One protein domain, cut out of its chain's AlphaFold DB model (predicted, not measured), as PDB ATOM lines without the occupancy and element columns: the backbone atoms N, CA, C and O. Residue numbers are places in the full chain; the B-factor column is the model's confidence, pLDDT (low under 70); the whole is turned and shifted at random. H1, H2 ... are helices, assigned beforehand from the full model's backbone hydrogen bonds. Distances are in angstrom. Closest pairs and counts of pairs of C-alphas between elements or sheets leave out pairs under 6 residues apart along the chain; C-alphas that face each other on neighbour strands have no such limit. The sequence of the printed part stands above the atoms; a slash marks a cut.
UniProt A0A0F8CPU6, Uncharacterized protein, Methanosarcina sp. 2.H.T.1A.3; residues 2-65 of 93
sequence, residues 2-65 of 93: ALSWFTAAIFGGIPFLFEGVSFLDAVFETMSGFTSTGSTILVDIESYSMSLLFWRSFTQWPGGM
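AT A GLANCE: This is residues 2 to 65 of the 93 residues of an uncharacterized protein of Methanosarcina sp. 2.H.T.1A.3 (UniProt A0A0F8CPU6). Helix H3 crosses between H1 and H4, packing on both, and short H2 packs on the first part of H3. A long loop, residues 35 to 49, leads from H3 to H4. The printed part has 64 residues with four named helices, H1 to H4 in order along the chain, which hold 44 of them, and no named strand; its class is all helix, and it is compact, with a radius of gyration of the C-alphas of 10.7 A and spans of 31 by 23 by 17 A.

HOW THE PARTS SIT: H1, residues 2 to 12, touches H3, residues 23 to 34, closest at the C-alphas of Ala 9 and Thr 30, 5.4 A, only just about perpendicular at 72 degrees. H2, residues 14 to 18, touches residues 23 to 26 of H3, closest at C-alphas 16 and 26, 5.5 A. Residues 30 to 34 of H3 touch residues 56 to 63 of H4, residues 50 to 65, closest at C-alphas 33 and 60, 4.4 A, a steep tilt of 46 degrees, the same way. Every O i to N i+4 pair is within hydrogen-bond range in H1, H2 and H3, and 10 of 12 in H4.

IN THESE COORDINATES: H1 begins at C-alpha 2 (-37.512, 93.042, 0.527) and spans 15.3 A, H2 6.9 A, H3 16.5 A. H4, 22.9 A, ends at C-alpha 65 (-34.814, 112.091, 1.917).

THE WHOLE: The farthest C-alphas, Ala 2 and Ser 47, are 32.4 A apart. The printed part has no cut; no printed residue is under 70.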
ATOM      1  N   ALA A   2     -36.051  93.110   0.352       86.69
ATOM      2  CA  ALA A   2     -37.512  93.042   0.527       86.69
ATOM      3  C   ALA A   2     -37.942  92.801   1.990       86.69
ATOM      4  O   ALA A   2     -38.773  93.531   2.516       86.69
ATOM      5  N   LEU A   3     -37.307  91.843   2.677       92.19
ATOM      6  CA  LEU A   3     -37.652  91.513   4.064       92.19
ATOM      7  C   LEU A   3     -37.426  92.681   5.038       92.19
ATOM      8  O   LEU A   3     -38.229  92.861   5.938       92.19
ATOM      9  N   SER A   4     -36.382  93.493   4.838       91.62
ATOM     10  CA  SER A   4     -36.101  94.652   5.697       91.62
ATOM     11  C   SER A   4     -37.120  95.779   5.519       91.62
ATOM     12  O   SER A   4     -37.489  96.423   6.492       91.62
ATOM     13  N   TRP A   5     -37.596  96.007   4.290       88.62
ATOM     14  CA  TRP A   5     -38.683  96.961   4.041       88.62
ATOM     15  C   TRP A   5     -40.003  96.457   4.617       88.62
ATOM     16  O   TRP A   5     -40.730  97.220   5.243       88.62
ATOM     17  N   PHE A   6     -40.273  95.160   4.477       92.44
ATOM     18  CA  PHE A   6     -41.470  94.544   5.029       92.44
ATOM     19  C   PHE A   6     -41.502  94.598   6.563       92.44
ATOM     20  O   PHE A   6     -42.510  94.988   7.143       92.44
ATOM     21  N   THR A   7     -40.393  94.275   7.237       94.62
ATOM     22  CA  THR A   7     -40.320  94.410   8.697       94.62
ATOM     23  C   THR A   7     -40.444  95.868   9.125       94.62
ATOM     24  O   THR A   7     -41.198  96.146  10.054       94.62
ATOM     25  N   ALA A   8     -39.785  96.807   8.436       93.12
ATOM     26  CA  ALA A   8     -39.949  98.234   8.708       93.12
ATOM     27  C   ALA A   8     -41.422  98.664   8.611       93.12
ATOM     28  O   ALA A   8     -41.895  99.370   9.496       93.12
ATOM     29  N   ALA A   9     -42.163  98.184   7.608       93.88
ATOM     30  CA  ALA A   9     -43.592  98.453   7.450       93.88
ATOM     31  C   ALA A   9     -44.430  97.970   8.634       93.88
ATOM     32  O   ALA A   9     -45.302  98.686   9.116       93.88
ATOM     33  N   ILE A  10     -44.146  96.761   9.122       95.62
ATOM     34  CA  ILE A  10     -44.847  96.188  10.273       95.62
ATOM     35  C   ILE A  10     -44.603  97.046  11.516       95.62
ATOM     36  O   ILE A  10     -45.552  97.396  12.213       95.62
ATOM     37  N   PHE A  11     -43.350  97.433  11.775       95.38
ATOM     38  CA  PHE A  11     -43.018  98.278  12.925       95.38
ATOM     39  C   PHE A  11     -43.573  99.700  12.788       95.38
ATOM     40  O   PHE A  11     -44.086 100.255  13.758       95.38
ATOM     41  N   GLY A  12     -43.517 100.287  11.592       93.81
ATOM     42  CA  GLY A  12     -44.076 101.612  11.335       93.81
ATOM     43  C   GLY A  12     -45.609 101.643  11.354       93.81
ATOM     44  O   GLY A  12     -46.184 102.704  11.589       93.81
ATOM     45  N   GLY A  13     -46.261 100.488  11.191       95.56
ATOM     46  CA  GLY A  13     -47.710 100.320  11.285       95.56
ATOM     47  C   GLY A  13     -48.261 100.338  12.709       95.56
ATOM     48  O   GLY A  13     -49.456 100.551  12.889       95.56
ATOM     49  N   ILE A  14     -47.416 100.156  13.732       95.38
ATOM     50  CA  ILE A  14     -47.860 100.009  15.129       95.38
ATOM     51  C   ILE A  14     -48.742 101.182  15.603       95.38
ATOM     52  O   ILE A  14     -49.794 100.913  16.181       95.38
ATOM     53  N   PRO A  15     -48.406 102.463  15.342       94.00
ATOM     54  CA  PRO A  15     -49.254 103.578  15.766       94.00
ATOM     55  C   PRO A  15     -50.658 103.562  15.158       94.00
ATOM     56  O   PRO A  15     -51.609 103.943  15.830       94.00
ATOM     57  N   PHE A  16     -50.813 103.059  13.930       94.25
ATOM     58  CA  PHE A  16     -52.120 102.926  13.282       94.25
ATOM     59  C   PHE A  16     -52.991 101.865  13.963       94.25
ATOM     60  O   PHE A  16     -54.205 102.036  14.063       94.25
ATOM     61  N   LEU A  17     -52.381 100.800  14.496       95.12
ATOM     62  CA  LEU A  17     -53.106  99.759  15.230       95.12
ATOM     63  C   LEU A  17     -53.731 100.298  16.523       95.12
ATOM     64  O   LEU A  17     -54.822  99.874  16.897       95.12
ATOM     65  N   PHE A  18     -53.067 101.246  17.196       93.69
ATOM     66  CA  PHE A  18     -53.614 101.890  18.397       93.69
ATOM     67  C   PHE A  18     -54.825 102.783  18.106       93.69
ATOM     68  O   PHE A  18     -55.636 103.016  18.995       93.69
ATOM     69  N   GLU A  19     -54.975 103.223  16.860       91.44
ATOM     70  CA  GLU A  19     -56.097 104.033  16.372       91.44
ATOM     71  C   GLU A  19     -57.207 103.170  15.739       91.44
ATOM     72  O   GLU A  19     -58.126 103.680  15.104       91.44
ATOM     73  N   GLY A  20     -57.135 101.842  15.896       90.88
ATOM     74  CA  GLY A  20     -58.158 100.909  15.417       90.88
ATOM     75  C   GLY A  20     -58.099 100.599  13.919       90.88
ATOM     76  O   GLY A  20     -59.015  99.966  13.393       90.88
ATOM     77  N   VAL A  21     -57.032 101.005  13.225       93.56
ATOM     78  CA  VAL A  21     -56.803 100.643  11.820       93.56
ATOM     79  C   VAL A  21     -56.482  99.150  11.727       93.56
ATOM     80  O   VAL A  21     -55.741  98.607  12.552       93.56
ATOM     81  N   SER A  22     -57.030  98.466  10.718       95.38
ATOM     82  CA  SER A  22     -56.760  97.040  10.521       95.38
ATOM     83  C   SER A  22     -55.273  96.796  10.235       95.38
ATOM     84  O   SER A  22     -54.574  97.655   9.704       95.38
ATOM     85  N   PHE A  23     -54.766  95.604  10.563       95.38
ATOM     86  CA  PHE A  23     -53.345  95.299  10.373       95.38
ATOM     87  C   PHE A  23     -52.881  95.446   8.920       95.38
ATOM     88  O   PHE A  23     -51.808  95.995   8.670       95.38
ATOM     89  N   LEU A  24     -53.685  94.983   7.962       95.50
ATOM     90  CA  LEU A  24     -53.341  95.096   6.546       95.50
ATOM     91  C   LEU A  24     -53.351  96.553   6.082       95.50
ATOM     92  O   LEU A  24     -52.430  96.960   5.375       95.50
ATOM     93  N   ASP A  25     -54.326  97.338   6.536       94.88
ATOM     94  CA  ASP A  25     -54.419  98.759   6.204       94.88
ATOM     95  C   ASP A  25     -53.250  99.537   6.819       94.88
ATOM     96  O   ASP A  25     -52.617 100.335   6.139       94.88
ATOM     97  N   ALA A  26     -52.877  99.240   8.067       95.50
ATOM     98  CA  ALA A  26     -51.736  99.849   8.747       95.50
ATOM     99  C   ALA A  26     -50.406  99.568   8.026       95.50
ATOM    100  O   ALA A  26     -49.578 100.470   7.854       95.50
ATOM    101  N   VAL A  27     -50.196  98.325   7.582       95.75
ATOM    102  CA  VAL A  27     -49.003  97.933   6.816       95.75
ATOM    103  C   VAL A  27     -48.998  98.589   5.436       95.75
ATOM    104  O   VAL A  27     -47.953  99.091   5.013       95.75
ATOM    105  N   PHE A  28     -50.144  98.626   4.748       95.44
ATOM    106  CA  PHE A  28     -50.291  99.309   3.462       95.44
ATOM    107  C   PHE A  28     -49.948 100.796   3.586       95.44
ATOM    108  O   PHE A  28     -49.134 101.322   2.825       95.44
ATOM    109  N   GLU A  29     -50.508 101.448   4.600       95.38
ATOM    110  CA  GLU A  29     -50.343 102.875   4.822       95.38
ATOM    111  C   GLU A  29     -48.901 103.240   5.169       95.38
ATOM    112  O   GLU A  29     -48.341 104.211   4.656       95.38
ATOM    113  N   THR A  30     -48.261 102.402   5.983       95.06
ATOM    114  CA  THR A  30     -46.853 102.569   6.339       95.06
ATOM    115  C   THR A  30     -45.940 102.340   5.140       95.06
ATOM    116  O   THR A  30     -45.002 103.115   4.941       95.06
ATOM    117  N   MET A  31     -46.211 101.322   4.313       94.31
ATOM    118  CA  MET A  31     -45.432 101.102   3.093       94.31
ATOM    119  C   MET A  31     -45.554 102.273   2.128       94.31
ATOM    120  O   MET A  31     -44.527 102.758   1.659       94.31
ATOM    121  N   SER A  32     -46.776 102.747   1.881       94.25
ATOM    122  CA  SER A  32     -47.040 103.916   1.040       94.25
ATOM    123  C   SER A  32     -46.297 105.164   1.530       94.25
ATOM    124  O   SER A  32     -45.741 105.921   0.725       94.25
ATOM    125  N   GLY A  33     -46.249 105.361   2.854       93.12
ATOM    126  CA  GLY A  33     -45.466 106.415   3.492       93.12
ATOM    127  C   GLY A  33     -43.975 106.273   3.196       93.12
ATOM    128  O   GLY A  33     -43.385 107.154   2.573       93.12
ATOM    129  N   PHE A  34     -43.373 105.141   3.561       92.62
ATOM    130  CA  PHE A  34     -41.930 104.927   3.416       92.62
ATOM    131  C   PHE A  34     -41.421 104.973   1.972       92.62
ATOM    132  O   PHE A  34     -40.286 105.397   1.747       92.62
ATOM    133  N   THR A  35     -42.233 104.575   0.993       90.06
ATOM    134  CA  THR A  35     -41.886 104.688  -0.434       90.06
ATOM    135  C   THR A  35     -42.216 106.055  -1.028       90.06
ATOM    136  O   THR A  35     -41.973 106.270  -2.215       90.06
ATOM    137  N   SER A  36     -42.776 106.971  -0.229       88.75
ATOM    138  CA  SER A  36     -43.290 108.272  -0.672       88.75
ATOM    139  C   SER A  36     -44.275 108.166  -1.839       88.75
ATOM    140  O   SER A  36     -44.343 109.051  -2.687       88.75
ATOM    141  N   THR A  37     -45.052 107.080  -1.886       91.00
ATOM    142  CA  THR A  37     -46.127 106.906  -2.871       91.00
ATOM    143  C   THR A  37     -47.307 107.812  -2.537       91.00
ATOM    144  O   THR A  37     -47.930 108.365  -3.440       91.00
ATOM    145  N   GLY A  38     -47.604 107.982  -1.245       86.12
ATOM    146  CA  GLY A  38     -48.656 108.888  -0.779       86.12
ATOM    147  C   GLY A  38     -50.083 108.406  -1.059       86.12
ATOM    148  O   GLY A  38     -51.019 109.184  -0.902       86.12
ATOM    149  N   SER A  39     -50.274 107.140  -1.445       92.00
ATOM    150  CA  SER A  39     -51.602 106.523  -1.510       92.00
ATOM    151  C   SER A  39     -52.142 106.266  -0.109       92.00
ATOM    152  O   SER A  39     -51.375 105.890   0.779       92.00
ATOM    153  N   THR A  40     -53.453 106.401   0.071       93.31
ATOM    154  CA  THR A  40     -54.107 106.160   1.356       93.31
ATOM    155  C   THR A  40     -55.306 105.240   1.213       93.31
ATOM    156  O   THR A  40     -56.055 105.354   0.242       93.31
ATOM    157  N   ILE A  41     -55.466 104.324   2.169       93.75
ATOM    158  CA  ILE A  41     -56.673 103.494   2.307       93.75
ATOM    159  C   ILE A  41     -57.629 104.020   3.390       93.75
ATOM    160  O   ILE A  41     -58.764 103.563   3.498       93.75
ATOM    161  N   LEU A  42     -57.186 105.002   4.182       90.62
ATOM    162  CA  LEU A  42     -58.007 105.636   5.209       90.62
ATOM    163  C   LEU A  42     -59.014 106.581   4.542       90.62
ATOM    164  O   LEU A  42     -58.627 107.484   3.806       90.62
ATOM    165  N   VAL A  43     -60.306 106.370   4.803       88.31
ATOM    166  CA  VAL A  43     -61.389 107.147   4.174       88.31
ATOM    167  C   VAL A  43     -61.529 108.526   4.813       88.31
ATOM    168  O   VAL A  43     -61.590 109.526   4.105       88.31
ATOM    169  N   ASP A  44     -61.558 108.580   6.146       87.50
ATOM    170  CA  ASP A  44     -61.708 109.820   6.908       87.50
ATOM    171  C   ASP A  44     -60.441 110.101   7.722       87.50
ATOM    172  O   ASP A  44     -60.338 109.781   8.905       87.50
ATOM    173  N   ILE A  45     -59.428 110.647   7.048       86.44
ATOM    174  CA  ILE A  45     -58.108 110.895   7.643       86.44
ATOM    175  C   ILE A  45     -58.181 111.951   8.751       86.44
ATOM    176  O   ILE A  45     -57.474 111.834   9.748       86.44
ATOM    177  N   GLU A  46     -59.034 112.962   8.595       86.56
ATOM    178  CA  GLU A  46     -59.147 114.087   9.531       86.56
ATOM    179  C   GLU A  46     -59.787 113.685  10.869       86.56
ATOM    180  O   GLU A  46     -59.618 114.387  11.864       86.56
ATOM    181  N   SER A  47     -60.466 112.533  10.912       88.81
ATOM    182  CA  SER A  47     -61.040 111.970  12.140       88.81
ATOM    183  C   SER A  47     -60.007 111.375  13.108       88.81
ATOM    184  O   SER A  47     -60.310 111.193  14.289       88.81
ATOM    185  N   TYR A  48     -58.792 111.076  12.636       90.81
ATOM    186  CA  TYR A  48     -57.745 110.457  13.448       90.81
ATOM    187  C   TYR A  48     -57.004 111.467  14.327       90.81
ATOM    188  O   TYR A  48     -56.974 112.671  14.064       90.81
ATOM    189  N   SER A  49     -56.342 110.967  15.376       92.94
ATOM    190  CA  SER A  49     -55.581 111.830  16.277       92.94
ATOM    191  C   SER A  49     -54.468 112.602  15.556       92.94
ATOM    192  O   SER A  49     -53.811 112.114  14.631       92.94
ATOM    193  N   MET A  50     -54.183 113.814  16.043       92.44
ATOM    194  CA  MET A  50     -53.106 114.652  15.504       92.44
ATOM    195  C   MET A  50     -51.733 113.963  15.591       92.44
ATOM    196  O   MET A  50     -50.868 114.169  14.739       92.44
ATOM    197  N   SER A  51     -51.546 113.100  16.593       93.00
ATOM    198  CA  SER A  51     -50.359 112.254  16.736       93.00
ATOM    199  C   SER A  51     -50.219 111.266  15.578       93.00
ATOM    200  O   SER A  51     -49.115 111.096  15.055       93.00
ATOM    201  N   LEU A  52     -51.319 110.643  15.138       92.75
ATOM    202  CA  LEU A  52     -51.302 109.740  13.989       92.75
ATOM    203  C   LEU A  52     -51.060 110.500  12.682       92.75
ATOM    204  O   LEU A  52     -50.278 110.049  11.847       92.75
ATOM    205  N   LEU A  53     -51.678 111.671  12.514       92.94
ATOM    206  CA  LEU A  53     -51.436 112.536  11.356       92.94
ATOM    207  C   LEU A  53     -49.963 112.948  11.256       92.94
ATOM    208  O   LEU A  53     -49.359 112.843  10.188       92.94
ATOM    209  N   PHE A  54     -49.353 113.319  12.383       93.62
ATOM    210  CA  PHE A  54     -47.920 113.578  12.453       93.62
ATOM    211  C   PHE A  54     -47.097 112.334  12.097       93.62
ATOM    212  O   PHE A  54     -46.158 112.426  11.304       93.62
ATOM    213  N   TRP A  55     -47.463 111.166  12.632       94.44
ATOM    214  CA  TRP A  55     -46.780 109.909  12.329       94.44
ATOM    215  C   TRP A  55     -46.824 109.571  10.835       94.44
ATOM    216  O   TRP A  55     -45.801 109.208  10.260       94.44
ATOM    217  N   ARG A  56     -47.970 109.772  10.175       92.31
ATOM    218  CA  ARG A  56     -48.114 109.614   8.718       92.31
ATOM    219  C   ARG A  56     -47.163 110.521   7.939       92.31
ATOM    220  O   ARG A  56     -46.509 110.072   7.003       92.31
ATOM    221  N   SER A  57     -47.072 111.797   8.307       91.56
ATOM    222  CA  SER A  57     -46.115 112.713   7.672       91.56
ATOM    223  C   SER A  57     -44.668 112.307   7.963       91.56
ATOM    224  O   SER A  57     -43.801 112.418   7.096       91.56
ATOM    225  N   PHE A  58     -44.402 111.780   9.157       92.06
ATOM    226  CA  PHE A  58     -43.082 111.297   9.543       92.06
ATOM    227  C   PHE A  58     -42.650 110.065   8.738       92.06
ATOM    228  O   PHE A  58     -41.500 110.006   8.309       92.06
ATOM    229  N   THR A  59     -43.543 109.111   8.452       92.25
ATOM    230  CA  THR A  59     -43.198 107.942   7.622       92.25
ATOM    231  C   THR A  59     -42.908 108.306   6.163       92.25
ATOM    232  O   THR A  59     -42.181 107.572   5.500       92.25
ATOM    233  N   GLN A  60     -43.378 109.453   5.663       91.56
ATOM    234  CA  GLN A  60     -43.005 109.956   4.332       91.56
ATOM    235  C   GLN A  60     -41.598 110.551   4.268       91.56
ATOM    236  O   GLN A  60     -40.962 110.533   3.209       91.56
ATOM    237  N   TRP A  61     -41.088 111.056   5.390       87.81
ATOM    238  CA  TRP A  61     -39.800 111.741   5.436       87.81
ATOM    239  C   TRP A  61     -38.606 110.865   4.996       87.81
ATOM    240  O   TRP A  61     -37.818 111.336   4.170       87.81
ATOM    241  N   PRO A  62     -38.474 109.590   5.426       84.25
ATOM    242  CA  PRO A  62     -37.426 108.689   4.948       84.25
ATOM    243  C   PRO A  62     -37.396 108.517   3.425       84.25
ATOM    244  O   PRO A  62     -36.317 108.526   2.830       84.25
ATOM    245  N   GLY A  63     -38.563 108.393   2.785       77.31
ATOM    246  CA  GLY A  63     -38.651 108.246   1.331       77.31
ATOM    247  C   GLY A  63     -38.296 109.542   0.591       77.31
ATOM    248  O   GLY A  63     -37.516 109.517  -0.366       77.31
ATOM    249  N   GLY A  64     -38.749 110.694   1.101       81.12
ATOM    250  CA  GLY A  64     -38.409 112.008   0.548       81.12
ATOM    251  C   GLY A  64     -36.911 112.322   0.635       81.12
ATOM    252  O   GLY A  64     -36.321 112.831  -0.322       81.12
ATOM    253  N   MET A  65     -36.263 111.943   1.741       85.31
ATOM    254  CA  MET A  65     -34.814 112.091   1.917       85.31
ATOM    255  C   MET A  65     -34.032 111.288   0.862       85.31
ATOM    256  O   MET A  65     -33.025 111.769   0.335       85.31
TER     257      MET A  65